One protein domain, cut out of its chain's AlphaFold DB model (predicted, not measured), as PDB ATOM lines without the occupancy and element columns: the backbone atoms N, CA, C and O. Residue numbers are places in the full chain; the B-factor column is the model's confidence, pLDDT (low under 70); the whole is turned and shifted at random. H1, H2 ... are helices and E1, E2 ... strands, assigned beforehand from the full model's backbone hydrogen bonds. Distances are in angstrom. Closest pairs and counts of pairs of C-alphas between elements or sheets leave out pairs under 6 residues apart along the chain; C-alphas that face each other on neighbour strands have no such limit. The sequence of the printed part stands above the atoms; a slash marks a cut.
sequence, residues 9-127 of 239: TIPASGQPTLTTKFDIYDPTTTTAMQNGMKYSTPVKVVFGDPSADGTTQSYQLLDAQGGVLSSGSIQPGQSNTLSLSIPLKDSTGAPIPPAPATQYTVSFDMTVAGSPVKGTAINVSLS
ATOM      1  N   THR A   9     162.779 154.450 136.147       86.25
ATOM      2  CA  THR A   9     161.920 154.357 137.325       86.25
ATOM      3  C   THR A   9     162.634 154.949 138.526       86.25
ATOM      4  O   THR A   9     163.810 154.677 138.757       86.25
ATOM      5  N   ILE A  10     161.907 155.754 139.298       86.19
ATOM      6  CA  ILE A  10     162.362 156.304 140.572       86.19
ATOM      7  C   ILE A  10     161.520 155.616 141.650       86.19
ATOM      8  O   ILE A  10     160.314 155.872 141.716       86.19
ATOM      9  N   PRO A  11     162.087 154.696 142.450       81.94
ATOM     10  CA  PRO A  11     161.348 154.085 143.547       81.94
ATOM     11  C   PRO A  11     160.984 155.141 144.599       81.94
ATOM     12  O   PRO A  11     161.579 156.216 144.649       81.94
ATOM     13  N   ALA A  12     160.044 154.835 145.494       76.62
ATOM     14  CA  ALA A  12     159.678 155.755 146.578       76.62
ATOM     15  C   ALA A  12     160.882 156.120 147.474       76.62
ATOM     16  O   ALA A  12     161.020 157.268 147.890       76.62
ATOM     17  N   SER A  13     161.791 155.168 147.709       73.69
ATOM     18  CA  SER A  13     163.080 155.385 148.387       73.69
ATOM     19  C   SER A  13     164.106 156.143 147.543       73.69
ATOM     20  O   SER A  13     165.110 156.602 148.070       73.69
ATOM     21  N   GLY A  14     163.866 156.260 146.238       79.00
ATOM     22  CA  GLY A  14     164.751 156.909 145.285       79.00
ATOM     23  C   GLY A  14     164.466 158.385 145.080       79.00
ATOM     24  O   GLY A  14     165.109 158.982 144.229       79.00
ATOM     25  N   GLN A  15     163.536 158.989 145.826       84.38
ATOM     26  CA  GLN A  15     163.355 160.438 145.801       84.38
ATOM     27  C   GLN A  15     164.632 161.169 146.260       84.38
ATOM     28  O   GLN A  15     165.340 160.651 147.122       84.38
ATOM     29  N   PRO A  16     164.905 162.388 145.754       87.25
ATOM     30  CA  PRO A  16     166.057 163.175 146.183       87.25
ATOM     31  C   PRO A  16     166.089 163.371 147.701       87.25
ATOM     32  O   PRO A  16     165.097 163.814 148.298       87.25
ATOM     33  N   THR A  17     167.241 163.078 148.298       88.25
ATOM     34  CA  THR A  17     167.545 163.305 149.715       88.25
ATOM     35  C   THR A  17     168.827 164.108 149.847       88.25
ATOM     36  O   THR A  17     169.841 163.803 149.227       88.25
ATOM     37  N   LEU A  18     168.777 165.177 150.635       88.56
ATOM     38  CA  LEU A  18     169.902 166.086 150.803       88.56
ATOM     39  C   LEU A  18     170.944 165.454 151.727       88.56
ATOM     40  O   LEU A  18     170.619 165.080 152.855       88.56
ATOM     41  N   THR A  19     172.185 165.334 151.261       88.56
ATOM     42  CA  THR A  19     173.288 164.763 152.047       88.56
ATOM     43  C   THR A  19     174.134 165.840 152.709       88.56
ATOM     44  O   THR A  19     174.682 165.619 153.793       88.56
ATOM     45  N   THR A  20     174.190 167.034 152.118       88.06
ATOM     46  CA  THR A  20     174.807 168.201 152.753       88.06
ATOM     47  C   THR A  20     174.028 168.606 154.002       88.06
ATOM     48  O   THR A  20     172.826 168.868 153.955       88.06
ATOM     49  N   LYS A  21     174.737 168.697 155.129       83.94
ATOM     50  CA  LYS A  21     174.208 169.257 156.375       83.94
ATOM     51  C   LYS A  21     174.419 170.767 156.378       83.94
ATOM     52  O   LYS A  21     175.518 171.228 156.084       83.94
ATOM     53  N   PHE A  22     173.379 171.512 156.730       81.88
ATOM     54  CA  PHE A  22     173.477 172.953 156.953       81.88
ATOM     55  C   PHE A  22     173.941 173.190 158.382       81.88
ATOM     56  O   PHE A  22     173.435 172.549 159.308       81.88
ATOM     57  N   ASP A  23     174.878 174.114 158.556       83.38
ATOM     58  CA  ASP A  23     175.151 174.665 159.874       83.38
ATOM     59  C   ASP A  23     174.057 175.678 160.213       83.38
ATOM     60  O   ASP A  23     174.005 176.764 159.648       83.38
ATOM     61  N   ILE A  24     173.156 175.292 161.114       82.94
ATOM     62  CA  ILE A  24     172.026 176.124 161.535       82.94
ATOM     63  C   ILE A  24     172.408 177.174 162.586       82.94
ATOM     64  O   ILE A  24     171.576 178.014 162.925       82.94
ATOM     65  N   TYR A  25     173.623 177.113 163.136       87.94
ATOM     66  CA  TYR A  25     174.078 178.042 164.172       87.94
ATOM     67  C   TYR A  25     174.718 179.301 163.592       87.94
ATOM     68  O   TYR A  25     174.795 180.317 164.283       87.94
ATOM     69  N   ASP A  26     175.127 179.262 162.324       90.19
ATOM     70  CA  ASP A  26     175.588 180.431 161.591       90.19
ATOM     71  C   ASP A  26     174.487 180.945 160.635       90.19
ATOM     72  O   ASP A  26     174.220 180.363 159.573       90.19
ATOM     73  N   PRO A  27     173.822 182.064 160.985       87.12
ATOM     74  CA  PRO A  27     172.732 182.604 160.180       87.12
ATOM     75  C   PRO A  27     173.211 183.142 158.825       87.12
ATOM     76  O   PRO A  27     172.423 183.191 157.874       87.12
ATOM     77  N   THR A  28     174.484 183.541 158.709       86.81
ATOM     78  CA  THR A  28     175.030 184.093 157.464       86.81
ATOM     79  C   THR A  28     175.225 183.003 156.420       86.81
ATOM     80  O   THR A  28     174.707 183.130 155.307       86.81
ATOM     81  N   THR A  29     175.862 181.889 156.786       85.94
ATOM     82  CA  THR A  29     175.995 180.718 155.908       85.94
ATOM     83  C   THR A  29     174.648 180.072 155.620       85.94
ATOM     84  O   THR A  29     174.377 179.755 154.465       85.94
ATOM     85  N   THR A  30     173.750 179.970 156.604       87.31
ATOM     86  CA  THR A  30     172.390 179.454 156.378       87.31
ATOM     87  C   THR A  30     171.652 180.260 155.306       87.31
ATOM     88  O   THR A  30     171.120 179.690 154.351       87.31
ATOM     89  N   THR A  31     171.657 181.591 155.415       87.56
ATOM     90  CA  THR A  31     171.004 182.478 154.437       87.56
ATOM     91  C   THR A  31     171.666 182.375 153.064       87.56
ATOM     92  O   THR A  31     170.985 182.285 152.038       87.56
ATOM     93  N   ALA A  32     173.000 182.345 153.031       87.19
ATOM     94  CA  ALA A  32     173.776 182.196 151.807       87.19
ATOM     95  C   ALA A  32     173.461 180.872 151.093       87.19
ATOM     96  O   ALA A  32     173.258 180.863 149.880       87.19
ATOM     97  N   MET A  33     173.339 179.767 151.833       87.56
ATOM     98  CA  MET A  33     172.995 178.468 151.264       87.56
ATOM     99  C   MET A  33     171.532 178.388 150.808       87.56
ATOM    100  O   MET A  33     171.264 177.816 149.754       87.56
ATOM    101  N   GLN A  34     170.585 178.982 151.544       87.06
ATOM    102  CA  GLN A  34     169.174 179.055 151.133       87.06
ATOM    103  C   GLN A  34     169.009 179.830 149.820       87.06
ATOM    104  O   GLN A  34     168.377 179.342 148.879       87.06
ATOM    105  N   ASN A  35     169.624 181.012 149.734       88.19
ATOM    106  CA  ASN A  35     169.637 181.809 148.510       88.19
ATOM    107  C   ASN A  35     170.366 181.071 147.386       88.19
ATOM    108  O   ASN A  35     169.857 180.996 146.270       88.19
ATOM    109  N   GLY A  36     171.509 180.460 147.699       89.50
ATOM    110  CA  GLY A  36     172.281 179.662 146.758       89.50
ATOM    111  C   GLY A  36     171.458 178.540 146.137       89.50
ATOM    112  O   GLY A  36     171.395 178.426 144.917       89.50
ATOM    113  N   MET A  37     170.757 177.743 146.947       89.94
ATOM    114  CA  MET A  37     169.885 176.682 146.434       89.94
ATOM    115  C   MET A  37     168.739 177.232 145.584       89.94
ATOM    116  O   MET A  37     168.414 176.646 144.553       89.94
ATOM    117  N   LYS A  38     168.138 178.360 145.979       89.25
ATOM    118  CA  LYS A  38     167.054 178.994 145.220       89.25
ATOM    119  C   LYS A  38     167.490 179.415 143.815       89.25
ATOM    120  O   LYS A  38     166.718 179.232 142.882       89.25
ATOM    121  N   TYR A  39     168.692 179.974 143.666       90.25
ATOM    122  CA  TYR A  39     169.190 180.472 142.377       90.25
ATOM    123  C   TYR A  39     169.966 179.431 141.562       90.25
ATOM    124  O   TYR A  39     170.095 179.577 140.350       90.25
ATOM    125  N   SER A  40     170.453 178.365 142.201       90.50
ATOM    126  CA  SER A  40     171.199 177.281 141.533       90.50
ATOM    127  C   SER A  40     170.317 176.104 141.116       90.50
ATOM    128  O   SER A  40     170.804 175.150 140.519       90.50
ATOM    129  N   THR A  41     169.024 176.155 141.442       89.38
ATOM    130  CA  THR A  41     168.001 175.211 140.978       89.38
ATOM    131  C   THR A  41     167.012 175.955 140.065       89.38
ATOM    132  O   THR A  41     166.838 177.163 140.221       89.38
ATOM    133  N   PRO A  42     166.358 175.292 139.094       91.25
ATOM    134  CA  PRO A  42     166.326 173.851 138.851       91.25
ATOM    135  C   PRO A  42     167.590 173.316 138.169       91.25
ATOM    136  O   PRO A  42     168.288 174.032 137.455       91.25
ATOM    137  N   VAL A  43     167.841 172.025 138.367       92.75
ATOM    138  CA  VAL A  43     168.904 171.271 137.692       92.75
ATOM    139  C   VAL A  43     168.304 170.075 136.962       92.75
ATOM    140  O   VAL A  43     167.211 169.607 137.297       92.75
ATOM    141  N   LYS A  44     169.007 169.568 135.954       93.38
ATOM    142  CA  LYS A  44     168.519 168.476 135.110       93.38
ATOM    143  C   LYS A  44     169.564 167.382 134.976       93.38
ATOM    144  O   LYS A  44     170.658 167.634 134.488       93.38
ATOM    145  N   VAL A  45     169.215 166.161 135.359       93.31
ATOM    146  CA  VAL A  45     170.030 164.974 135.073       93.31
ATOM    147  C   VAL A  45     169.688 164.490 133.673       93.31
ATOM    148  O   VAL A  45     168.509 164.320 133.383       93.31
ATOM    149  N   VAL A  46     170.677 164.264 132.813       93.56
ATOM    150  CA  VAL A  46     170.503 163.730 131.455       93.56
ATOM    151  C   VAL A  46     171.370 162.489 131.283       93.56
ATOM    152  O   VAL A  46     172.561 162.514 131.594       93.56
ATOM    153  N   PHE A  47     170.779 161.412 130.767       93.12
ATOM    154  CA  PHE A  47     171.474 160.151 130.502       93.12
ATOM    155  C   PHE A  47     172.037 160.111 129.076       93.12
ATOM    156  O   PHE A  47     171.378 160.516 128.114       93.12
ATOM    157  N   GLY A  48     173.275 159.638 128.947       91.00
ATOM    158  CA  GLY A  48     173.969 159.437 127.678       91.00
ATOM    159  C   GLY A  48     173.646 158.092 127.030       91.00
ATOM    160  O   GLY A  48     172.716 157.393 127.429       91.00
ATOM    161  N   ASP A  49     174.425 157.722 126.017       89.06
ATOM    162  CA  ASP A  49     174.356 156.382 125.432       89.06
ATOM    163  C   ASP A  49     174.948 155.336 126.402       89.06
ATOM    164  O   ASP A  49     175.921 155.643 127.106       89.06
ATOM    165  N   PRO A  50     174.386 154.113 126.467       87.25
ATOM    166  CA  PRO A  50     175.061 153.004 127.124       87.25
ATOM    167  C   PRO A  50     176.344 152.644 126.366       87.25
ATOM    168  O   PRO A  50     176.447 152.816 125.150       87.25
ATOM    169  N   SER A  51     177.326 152.134 127.101       87.06
ATOM    170  CA  SER A  51     178.549 151.550 126.562       87.06
ATOM    171  C   SER A  51     178.222 150.442 125.554       87.06
ATOM    172  O   SER A  51     177.175 149.799 125.636       87.06
ATOM    173  N   ALA A  52     179.134 150.188 124.613       82.62
ATOM    174  CA  ALA A  52     178.978 149.144 123.598       82.62
ATOM    175  C   ALA A  52     178.786 147.737 124.203       82.62
ATOM    176  O   ALA A  52     178.165 146.882 123.576       82.62
ATOM    177  N   ASP A  53     179.291 147.510 125.418       83.31
ATOM    178  CA  ASP A  53     179.107 146.275 126.190       83.31
ATOM    179  C   ASP A  53     177.809 146.251 127.030       83.31
ATOM    180  O   ASP A  53     177.502 145.245 127.666       83.31
ATOM    181  N   GLY A  54     177.049 147.351 127.054       79.88
ATOM    182  CA  GLY A  54     175.816 147.511 127.824       79.88
ATOM    183  C   GLY A  54     175.999 147.552 129.345       79.88
ATOM    184  O   GLY A  54     175.001 147.578 130.065       79.88
ATOM    185  N   THR A  55     177.234 147.558 129.857       86.56
ATOM    186  CA  THR A  55     177.502 147.426 131.301       86.56
ATOM    187  C   THR A  55     177.439 148.752 132.046       86.56
ATOM    188  O   THR A  55     177.135 148.781 133.237       86.56
ATOM    189  N   THR A  56     177.709 149.859 131.358       90.38
ATOM    190  CA  THR A  56     177.762 151.199 131.946       90.38
ATOM    191  C   THR A  56     177.054 152.212 131.060       90.38
ATOM    192  O   THR A  56     176.984 152.057 129.845       90.38
ATOM    193  N   GLN A  57     176.524 153.271 131.661       92.44
ATOM    194  CA  GLN A  57     175.926 154.401 130.958       92.44
ATOM    195  C   GLN A  57     176.257 155.689 131.700       92.44
ATOM    196  O   GLN A  57     176.110 155.760 132.918       92.44
ATOM    197  N   SER A  58     176.707 156.711 130.974       92.75
ATOM    198  CA  SER A  58     177.030 158.007 131.577       92.75
ATOM    199  C   SER A  58     175.772 158.824 131.873       92.75
ATOM    200  O   SER A  58     174.770 158.740 131.161       92.75
ATOM    201  N   TYR A  59     175.835 159.655 132.906       93.56
ATOM    202  CA  TYR A  59     174.866 160.713 133.153       93.56
ATOM    203  C   TYR A  59     175.586 162.018 133.470       93.56
ATOM    204  O   TYR A  59     176.708 162.030 133.978       93.56
ATOM    205  N   GLN A  60     174.918 163.125 133.176       93.50
ATOM    206  CA  GLN A  60     175.386 164.467 133.489       93.50
ATOM    207  C   GLN A  60     174.291 165.207 134.243       93.50
ATOM    208  O   GLN A  60     173.117 165.114 133.894       93.50
ATOM    209  N   LEU A  61     174.678 165.949 135.269       93.75
ATOM    210  CA  LEU A  61     173.859 166.958 135.916       93.75
ATOM    211  C   LEU A  61     174.150 168.296 135.254       93.75
ATOM    212  O   LEU A  61     175.295 168.743 135.249       93.75
ATOM    213  N   LEU A  62     173.116 168.925 134.718       93.12
ATOM    214  CA  LEU A  62     173.199 170.206 134.044       93.12
ATOM    215  C   LEU A  62     172.490 171.280 134.871       93.12
ATOM    216  O   LEU A  62     171.462 171.008 135.501       93.12
ATOM    217  N   ASP A  63     173.020 172.497 134.837       91.31
ATOM    218  CA  ASP A  63     172.306 173.683 135.300       91.31
ATOM    219  C   ASP A  63     171.188 174.089 134.321       91.31
ATOM    220  O   ASP A  63     170.994 173.488 133.256       91.31
ATOM    221  N   ALA A  64     170.426 175.120 134.686       85.44
ATOM    222  CA  ALA A  64     169.342 175.644 133.859       85.44
ATOM    223  C   ALA A  64     169.823 176.190 132.496       85.44
ATOM    224  O   ALA A  64     169.026 176.279 131.562       85.44
ATOM    225  N   GLN A  65     171.108 176.532 132.367       84.50
ATOM    226  CA  GLN A  65     171.742 177.040 131.148       84.50
ATOM    227  C   GLN A  65     172.383 175.922 130.304       84.50
ATOM    228  O   GLN A  65     172.855 176.185 129.199       84.50
ATOM    229  N   GLY A  66     172.373 174.675 130.785       83.62
ATOM    230  CA  GLY A  66     172.972 173.524 130.110       83.62
ATOM    231  C   GLY A  66     174.459 173.307 130.414       83.62
ATOM    232  O   GLY A  66     175.080 172.452 129.785       83.62
ATOM    233  N   GLY A  67     175.033 174.044 131.366       88.00
ATOM    234  CA  GLY A  67     176.383 173.822 131.874       88.00
ATOM    235  C   GLY A  67     176.455 172.562 132.733       88.00
ATOM    236  O   GLY A  67     175.573 172.312 133.553       88.00
ATOM    237  N   VAL A  68     177.501 171.755 132.556       89.88
ATOM    238  CA  VAL A  68     177.694 170.515 133.323       89.88
ATOM    239  C   VAL A  68     178.189 170.850 134.731       89.88
ATOM    240  O   VAL A  68     179.246 171.453 134.894       89.88
ATOM    241  N   LEU A  69     177.427 170.444 135.745       89.00
ATOM    242  CA  LEU A  69     177.743 170.623 137.164       89.00
ATOM    243  C   LEU A  69     178.444 169.399 137.757       89.00
ATOM    244  O   LEU A  69     179.374 169.517 138.548       89.00
ATOM    245  N   SER A  70     177.966 168.215 137.389       87.94
ATOM    246  CA  SER A  70     178.458 166.932 137.882       87.94
ATOM    247  C   SER A  70     178.188 165.857 136.834       87.94
ATOM    248  O   SER A  70     177.346 166.029 135.955       87.94
ATOM    249  N   SER A  71     178.896 164.742 136.901       90.38
ATOM    250  CA  SER A  71     178.705 163.613 135.995       90.38
ATOM    251  C   SER A  71     179.071 162.319 136.694       90.38
ATOM    252  O   SER A  71     179.928 162.311 137.576       90.38
ATOM    253  N   GLY A  72     178.482 161.219 136.250       91.31
ATOM    254  CA  GLY A  72     178.827 159.894 136.736       91.31
ATOM    255  C   GLY A  72     178.392 158.815 135.760       91.31
ATOM    256  O   GLY A  72     178.053 159.093 134.607       91.31
ATOM    257  N   SER A  73     178.395 157.576 136.231       92.25
ATOM    258  CA  SER A  73     177.890 156.432 135.484       92.25
ATOM    259  C   SER A  73     176.891 155.631 136.313       92.25
ATOM    260  O   SER A  73     176.925 155.634 137.542       92.25
ATOM    261  N   ILE A  74     175.981 154.966 135.615       92.56
ATOM    262  CA  ILE A  74     175.072 153.959 136.155       92.56
ATOM    263  C   ILE A  74     175.320 152.629 135.447       92.56
ATOM    264  O   ILE A  74     175.845 152.602 134.332       92.56
ATOM    265  N   GLN A  75     174.900 151.536 136.069       91.88
ATOM    266  CA  GLN A  75     174.761 150.234 135.433       91.88
ATOM    267  C   GLN A  75     173.313 150.063 134.945       91.88
ATOM    268  O   GLN A  75     172.404 149.952 135.780       91.88
ATOM    269  N   PRO A  76     173.060 150.054 133.622       89.62
ATOM    270  CA  PRO A  76     171.711 149.897 133.089       89.62
ATOM    271  C   PRO A  76     171.035 148.611 133.582       89.62
ATOM    272  O   PRO A  76     171.656 147.555 133.684       89.62
ATOM    273  N   GLY A  77     169.745 148.702 133.900       85.69
ATOM    274  CA  GLY A  77     168.934 147.588 134.402       85.69
ATOM    275  C   GLY A  77     169.057 147.319 135.906       85.69
ATOM    276  O   GLY A  77     168.288 146.517 136.427       85.69
ATOM    277  N   GLN A  78     169.962 148.004 136.611       89.00
ATOM    278  CA  GLN A  78     170.132 147.889 138.063       89.00
ATOM    279  C   GLN A  78     169.585 149.107 138.812       89.00
ATOM    280  O   GLN A  78     169.267 150.140 138.217       89.00
ATOM    281  N   SER A  79     169.485 148.988 140.138       90.50
ATOM    282  CA  SER A  79     169.264 150.141 141.018       90.50
ATOM    283  C   SER A  79     170.585 150.868 141.248       90.50
ATOM    284  O   SER A  79     171.549 150.269 141.715       90.50
ATOM    285  N   ASN A  80     170.623 152.156 140.926       91.25
ATOM    286  CA  ASN A  80     171.813 152.992 140.989       91.25
ATOM    287  C   ASN A  80     171.542 154.215 141.863       91.25
ATOM    288  O   ASN A  80     170.564 154.927 141.638       91.25
ATOM    289  N   THR A  81     172.425 154.485 142.822       92.75
ATOM    290  CA  THR A  81     172.412 155.738 143.584       92.75
ATOM    291  C   THR A  81     173.274 156.763 142.864       92.75
ATOM    292  O   THR A  81     174.466 156.548 142.660       92.75
ATOM    293  N   LEU A  82     172.665 157.873 142.464       91.50
ATOM    294  CA  LEU A  82     173.360 159.025 141.919       91.50
ATOM    295  C   LEU A  82     173.686 159.972 143.066       91.50
ATOM    296  O   LEU A  82     172.766 160.479 143.707       91.50
ATOM    297  N   SER A  83     174.972 160.240 143.273       91.69
ATOM    298  CA  SER A  83     175.437 161.291 144.177       91.69
ATOM    299  C   SER A  83     175.729 162.545 143.372       91.69
ATOM    300  O   SER A  83     176.666 162.596 142.577       91.69
ATOM    301  N   LEU A  84     174.871 163.544 143.539       91.31
ATOM    302  CA  LEU A  84     174.798 164.726 142.692       91.31
ATOM    303  C   LEU A  84     175.195 165.956 143.499       91.31
ATOM    304  O   LEU A  84     174.710 166.141 144.610       91.31
ATOM    305  N   SER A  85     176.039 166.813 142.926       92.12
ATOM    306  CA  SER A  85     176.548 168.021 143.586       92.12
ATOM    307  C   SER A  85     176.234 169.272 142.772       92.12
ATOM    308  O   SER A  85     176.495 169.321 141.571       92.12
ATOM    309  N   ILE A  86     175.693 170.287 143.443       91.94
ATOM    310  CA  ILE A  86     175.318 171.585 142.886       91.94
ATOM    311  C   ILE A  86     176.206 172.662 143.528       91.94
ATOM    312  O   ILE A  86     176.036 172.952 144.718       91.94
ATOM    313  N   PRO A  87     177.139 173.277 142.784       91.62
ATOM    314  CA  PRO A  87     177.861 174.453 143.256       91.62
ATOM    315  C   PRO A  87     176.907 175.654 143.350       91.62
ATOM    316  O   PRO A  87     176.185 175.961 142.399       91.62
ATOM    317  N   LEU A  88     176.886 176.328 144.502       91.88
ATOM    318  CA  LEU A  88     175.912 177.376 144.798       91.88
ATOM    319  C   LEU A  88     176.304 178.726 144.195       91.88
ATOM    320  O   LEU A  88     177.428 179.202 144.370       91.88
ATOM    321  N   LYS A  89     175.347 179.360 143.523       91.25
ATOM    322  CA  LYS A  89     175.444 180.674 142.893       91.25
ATOM    323  C   LYS A  89     174.406 181.641 143.464       91.25
ATOM    324  O   LYS A  89     173.355 181.217 143.939       91.25
ATOM    325  N   ASP A  90     174.693 182.935 143.411       89.25
ATOM    326  CA  ASP A  90     173.753 183.993 143.780       89.25
ATOM    327  C   ASP A  90     172.794 184.361 142.634       89.25
ATOM    328  O   ASP A  90     172.795 183.745 141.567       89.25
ATOM    329  N   SER A  91     171.970 185.392 142.844       87.44
ATOM    330  CA  SER A  91     171.025 185.887 141.834       87.44
ATOM    331  C   SER A  91     171.691 186.443 140.572       87.44
ATOM    332  O   SER A  91     171.016 186.613 139.561       87.44
ATOM    333  N   THR A  92     172.983 186.767 140.629       86.50
ATOM    334  CA  THR A  92     173.778 187.260 139.494       86.50
ATOM    335  C   THR A  92     174.515 186.133 138.767       86.50
ATOM    336  O   THR A  92     175.085 186.359 137.701       86.50
ATOM    337  N   GLY A  93     174.483 184.911 139.311       84.00
ATOM    338  CA  GLY A  93     175.205 183.753 138.793       84.00
ATOM    339  C   GLY A  93     176.644 183.632 139.307       84.00
ATOM    340  O   GLY A  93     177.366 182.743 138.851       84.00
ATOM    341  N   ALA A  94     177.063 184.480 140.251       88.31
ATOM    342  CA  ALA A  94     178.387 184.428 140.866       88.31
ATOM    343  C   ALA A  94     178.451 183.347 141.965       88.31
ATOM    344  O   ALA A  94     177.433 183.068 142.600       88.31
ATOM    345  N   PRO A  95     179.617 182.717 142.210       89.75
ATOM    346  CA  PRO A  95     179.766 181.691 143.242       89.75
ATOM    347  C   PRO A  95     179.554 182.251 144.657       89.75
ATOM    348  O   PRO A  95     179.966 183.372 144.955       89.75
ATOM    349  N   ILE A  96     178.956 181.447 145.544       89.31
ATOM    350  CA  ILE A  96     178.781 181.766 146.968       89.31
ATOM    351  C   ILE A  96     179.613 180.792 147.813       89.31
ATOM    352  O   ILE A  96     179.400 179.589 147.676       89.31
ATOM    353  N   PRO A  97     180.494 181.261 148.716       87.38
ATOM    354  CA  PRO A  97     180.930 182.647 148.863       87.38
ATOM    355  C   PRO A  97     181.811 183.067 147.667       87.38
ATOM    356  O   PRO A  97     182.331 182.202 146.954       87.38
ATOM    357  N   PRO A  98     181.980 184.379 147.420       86.19
ATOM    358  CA  PRO A  98     182.826 184.854 146.333       86.19
ATOM    359  C   PRO A  98     184.300 184.484 146.561       86.19
ATOM    360  O   PRO A  98     184.772 184.365 147.695       86.19
ATOM    361  N   ALA A  99     185.042 184.335 145.461       84.25
ATOM    362  CA  ALA A  99     186.480 184.084 145.492       84.25
ATOM    363  C   ALA A  99     187.216 185.176 146.303       84.25
ATOM    364  O   ALA A  99     186.833 186.347 146.232       84.25
ATOM    365  N   PRO A 100     188.276 184.831 147.060       87.25
ATOM    366  CA  PRO A 100     189.051 183.585 147.001       87.25
ATOM    367  C   PRO A 100     188.536 182.442 147.897       87.25
ATOM    368  O   PRO A 100     189.198 181.411 147.991       87.25
ATOM    369  N   ALA A 101     187.397 182.603 148.575       86.94
ATOM    370  CA  ALA A 101     186.851 181.551 149.429       86.94
ATOM    371  C   ALA A 101     186.300 180.367 148.606       86.94
ATOM    372  O   ALA A 101     185.850 180.533 147.471       86.94
ATOM    373  N   THR A 102     186.339 179.160 149.180       88.12
ATOM    374  CA  THR A 102     185.825 177.943 148.531       88.12
ATOM    375  C   THR A 102     184.311 178.017 148.378       88.12
ATOM    376  O   THR A 102     183.601 178.150 149.374       88.12
ATOM    377  N   GLN A 103     183.826 177.871 147.143       90.81
ATOM    378  CA  GLN A 103     182.401 177.860 146.817       90.81
ATOM    379  C   GLN A 103     181.648 176.769 147.598       90.81
ATOM    380  O   GLN A 103     182.046 175.602 147.618       90.81
ATOM    381  N   TYR A 104     180.520 177.135 148.202       90.12
ATOM    382  CA  TYR A 104     179.604 176.194 148.830       90.12
ATOM    383  C   TYR A 104     178.990 175.272 147.781       90.12
ATOM    384  O   TYR A 104     178.576 175.698 146.703       90.12
ATOM    385  N   THR A 105     178.895 173.994 148.126       91.06
ATOM    386  CA  THR A 105     178.292 172.965 147.281       91.06
ATOM    387  C   THR A 105     177.229 172.232 148.079       91.06
ATOM    388  O   THR A 105     177.436 171.884 149.242       91.06
ATOM    389  N   VAL A 106     176.086 171.998 147.444       91.50
ATOM    390  CA  VAL A 106     175.008 171.185 147.996       91.50
ATOM    391  C   VAL A 106     174.956 169.866 147.255       91.50
ATOM    392  O   VAL A 106     174.829 169.837 146.035       91.50
ATOM    393  N   SER A 107     175.021 168.779 148.007       92.25
ATOM    394  CA  SER A 107     174.968 167.419 147.507       92.25
ATOM    395  C   SER A 107     173.669 166.754 147.930       92.25
ATOM    396  O   SER A 107     173.185 166.936 149.053       92.25
ATOM    397  N   PHE A 108     173.096 165.983 147.016       92.25
ATOM    398  CA  PHE A 108     171.925 165.164 147.261       92.25
ATOM    399  C   PHE A 108     172.078 163.825 146.551       92.25
ATOM    400  O   PHE A 108     172.676 163.739 145.478       92.25
ATOM    401  N   ASP A 109     171.500 162.798 147.152       93.06
ATOM    402  CA  ASP A 109     171.446 161.467 146.576       93.06
ATOM    403  C   ASP A 109     170.043 161.195 146.036       93.06
ATOM    404  O   ASP A 109     169.033 161.592 146.627       93.06
ATOM    405  N   MET A 110     169.980 160.500 144.905       92.19
ATOM    406  CA  MET A 110     168.740 160.022 144.299       92.19
ATOM    407  C   MET A 110     168.974 158.610 143.768       92.19
ATOM    408  O   MET A 110     170.008 158.352 143.157       92.19
ATOM    409  N   THR A 111     168.031 157.691 143.963       93.19
ATOM    410  CA  THR A 111     168.146 156.335 143.406       93.19
ATOM    411  C   THR A 111     167.271 156.214 142.172       93.19
ATOM    412  O   THR A 111     166.083 156.526 142.210       93.19
ATOM    413  N   VAL A 112     167.848 155.723 141.080       92.06
ATOM    414  CA  VAL A 112     167.122 155.407 139.848       92.06
ATOM    415  C   VAL A 112     167.327 153.946 139.493       92.06
ATOM    416  O   VAL A 112     168.366 153.359 139.790       92.06
ATOM    417  N   ALA A 113     166.345 153.363 138.824       90.75
ATOM    418  CA  ALA A 113     166.430 152.020 138.283       90.75
ATOM    419  C   ALA A 113     165.951 151.991 136.832       90.75
ATOM    420  O   ALA A 113     165.154 152.838 136.409       90.75
ATOM    421  N   GLY A 114     166.407 150.983 136.093       87.88
ATOM    422  CA  GLY A 114     166.049 150.762 134.693       87.88
ATOM    423  C   GLY A 114     167.203 151.037 133.733       87.88
ATOM    424  O   GLY A 114     168.361 151.135 134.135       87.88
ATOM    425  N   SER A 115     166.884 151.108 132.446       89.06
ATOM    426  CA  SER A 115     167.828 151.338 131.350       89.06
ATOM    427  C   SER A 115     167.330 152.528 130.523       89.06
ATOM    428  O   SER A 115     166.580 152.326 129.565       89.06
ATOM    429  N   PRO A 116     167.630 153.777 130.929       89.19
ATOM    430  CA  PRO A 116     167.138 154.962 130.235       89.19
ATOM    431  C   PRO A 116     167.730 155.071 128.826       89.19
ATOM    432  O   PRO A 116     168.878 154.705 128.583       89.19
ATOM    433  N   VAL A 117     166.971 155.631 127.882       89.06
ATOM    434  CA  VAL A 117     167.510 155.969 126.553       89.06
ATOM    435  C   VAL A 117     168.356 157.233 126.606       89.06
ATOM    436  O   VAL A 117     168.156 158.086 127.477       89.06
ATOM    437  N   LYS A 118     169.237 157.408 125.619       89.12
ATOM    438  CA  LYS A 118     169.967 158.662 125.421       89.12
ATOM    439  C   LYS A 118     169.008 159.852 125.403       89.12
ATOM    440  O   LYS A 118     168.017 159.853 124.677       89.12
ATOM    441  N   GLY A 119     169.331 160.877 126.182       85.56
ATOM    442  CA  GLY A 119     168.540 162.100 126.276       85.56
ATOM    443  C   GLY A 119     167.364 162.013 127.249       85.56
ATOM    444  O   GLY A 119     166.712 163.033 127.472       85.56
ATOM    445  N   THR A 120     167.113 160.854 127.874       90.94
ATOM    446  CA  THR A 120     166.184 160.777 129.012       90.94
ATOM    447  C   THR A 120     166.664 161.734 130.092       90.94
ATOM    448  O   THR A 120     167.860 161.772 130.393       90.94
ATOM    449  N   ALA A 121     165.742 162.501 130.671       90.56
ATOM    450  CA  ALA A 121     166.088 163.513 131.648       90.56
ATOM    451  C   ALA A 121     165.194 163.487 132.888       90.56
ATOM    452  O   ALA A 121     163.994 163.230 132.798       90.56
ATOM    453  N   ILE A 122     165.784 163.814 134.037       91.56
ATOM    454  CA  ILE A 122     165.089 164.034 135.307       91.56
ATOM    455  C   ILE A 122     165.284 165.496 135.691       91.56
ATOM    456  O   ILE A 122     166.417 165.956 135.819       91.56
ATOM    457  N   ASN A 123     164.186 166.221 135.896       91.12
ATOM    458  CA  ASN A 123     164.235 167.580 136.427       91.12
ATOM    459  C   ASN A 123     164.170 167.527 137.954       91.12
ATOM    460  O   ASN A 123     163.260 166.923 138.517       91.12
ATOM    461  N   VAL A 124     165.115 168.188 138.613       90.31
ATOM    462  CA  VAL A 124     165.159 168.330 140.067       90.31
ATOM    463  C   VAL A 124     164.967 169.805 140.394       90.31
ATOM    464  O   VAL A 124     165.685 170.675 139.899       90.31
ATOM    465  N   SER A 125     163.961 170.093 141.213       89.00
ATOM    466  CA  SER A 125     163.593 171.450 141.614       89.00
ATOM    467  C   SER A 125     163.196 171.479 143.085       89.00
ATOM    468  O   SER A 125     162.890 170.440 143.674       89.00
ATOM    469  N   LEU A 126     163.224 172.669 143.681       87.25
ATOM    470  CA  LEU A 126     162.742 172.873 145.042       87.25
ATOM    471  C   LEU A 126     161.214 172.761 145.088       87.25
ATOM    472  O   LEU A 126     160.513 173.254 144.200       87.25
ATOM    473  N   SER A 127     160.705 172.132 146.147       83.94
ATOM    474  CA  SER A 127     159.269 172.053 146.400       83.94
ATOM    475  C   SER A 127     158.686 173.452 146.609       83.94
ATOM    476  O   SER A 127     159.241 174.285 147.326       83.94
TER     477      SER A 127
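Overview. This is residues 9 to 127 of the 239 residues of the protein "Flagellar hook-associated protein 1" of Pseudomonas sp. HMWF005 (UniProt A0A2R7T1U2). A strongly twisted sheet of four strands and a long two-stranded hairpin, E4 and E5, form two unequal layers, partly face to face; they come together along E3 and E4 and stay open between E5 and E6. Helix H1 and the long link from E4 to E5 extend the body at one end, and the stretch before H1 runs past E5. The printed part has 119 residues with one named helix and six named strands, in the order H1, E1 to E6; the sheets, E3 E2 E1 E6 and E4 E5, are antiparallel. The class is mixed, helices and strands, with under half of the residues in named elements. The whole is compact, with a radius of gyration of the C-alphas of 15.5 A, and elongated, spanning 48 by 27 by 23 A.

Arrangement. Residues 17 to 18 make a short antiparallel pairing with residues 108 to 109 of E5, residues 105 to 115. H1, residues 27 to 40, has every O i to N i+4 pair within hydrogen-bond range, and it is not on the four-stranded sheet. Its closest C-alphas to E5 are Met 37 and Val 106, 7.7 A apart. E1, residues 43 to 50, and E2, residues 57 to 62, form a hairpin, with N 46 and O 60 at 2.8 A. E2 and E3, residues 68 to 74, form another, with N 59 and O 72 at 2.9 A; E1, E2 and E3 are a meander, each strand the antiparallel neighbour of the one before. E4, residues 79 to 87, has 10 pairs of C-alphas within 8 A of E3, the closest those of Ile 74 and Asn 80, 5.9 A. The hairpin of E4 and E5 has N 82 and O 110 at 2.8 A. E5 bends by 53 degrees at residue 112. E6, residues 121 to 124, is an edge strand antiparallel to E1, with N 45 and O 122 at 2.8 A; E5 and E6 are apart.

Along the chain. H1 begins with C-alpha 27 at (172.732, 182.604, 160.180) and is 19.5 A long. E1 measures 22.0 A, E2 16.3 A, E3 17.0 A and E4 25.9 A. E5, the longest strand by residues, measures 28.8 A. E6, 9.7 A long, ends with C-alpha 124 at (165.159, 168.330, 140.067).

Size, cuts and confidence. The C-alphas farthest apart, those of Pro 27 and Asp 53, are 50.2 A apart. The printed part has no cut. The link from E4 to E5, 17 residues, is long. The mean pLDDT of the printed part is 88.7, and no printed residue is under 70.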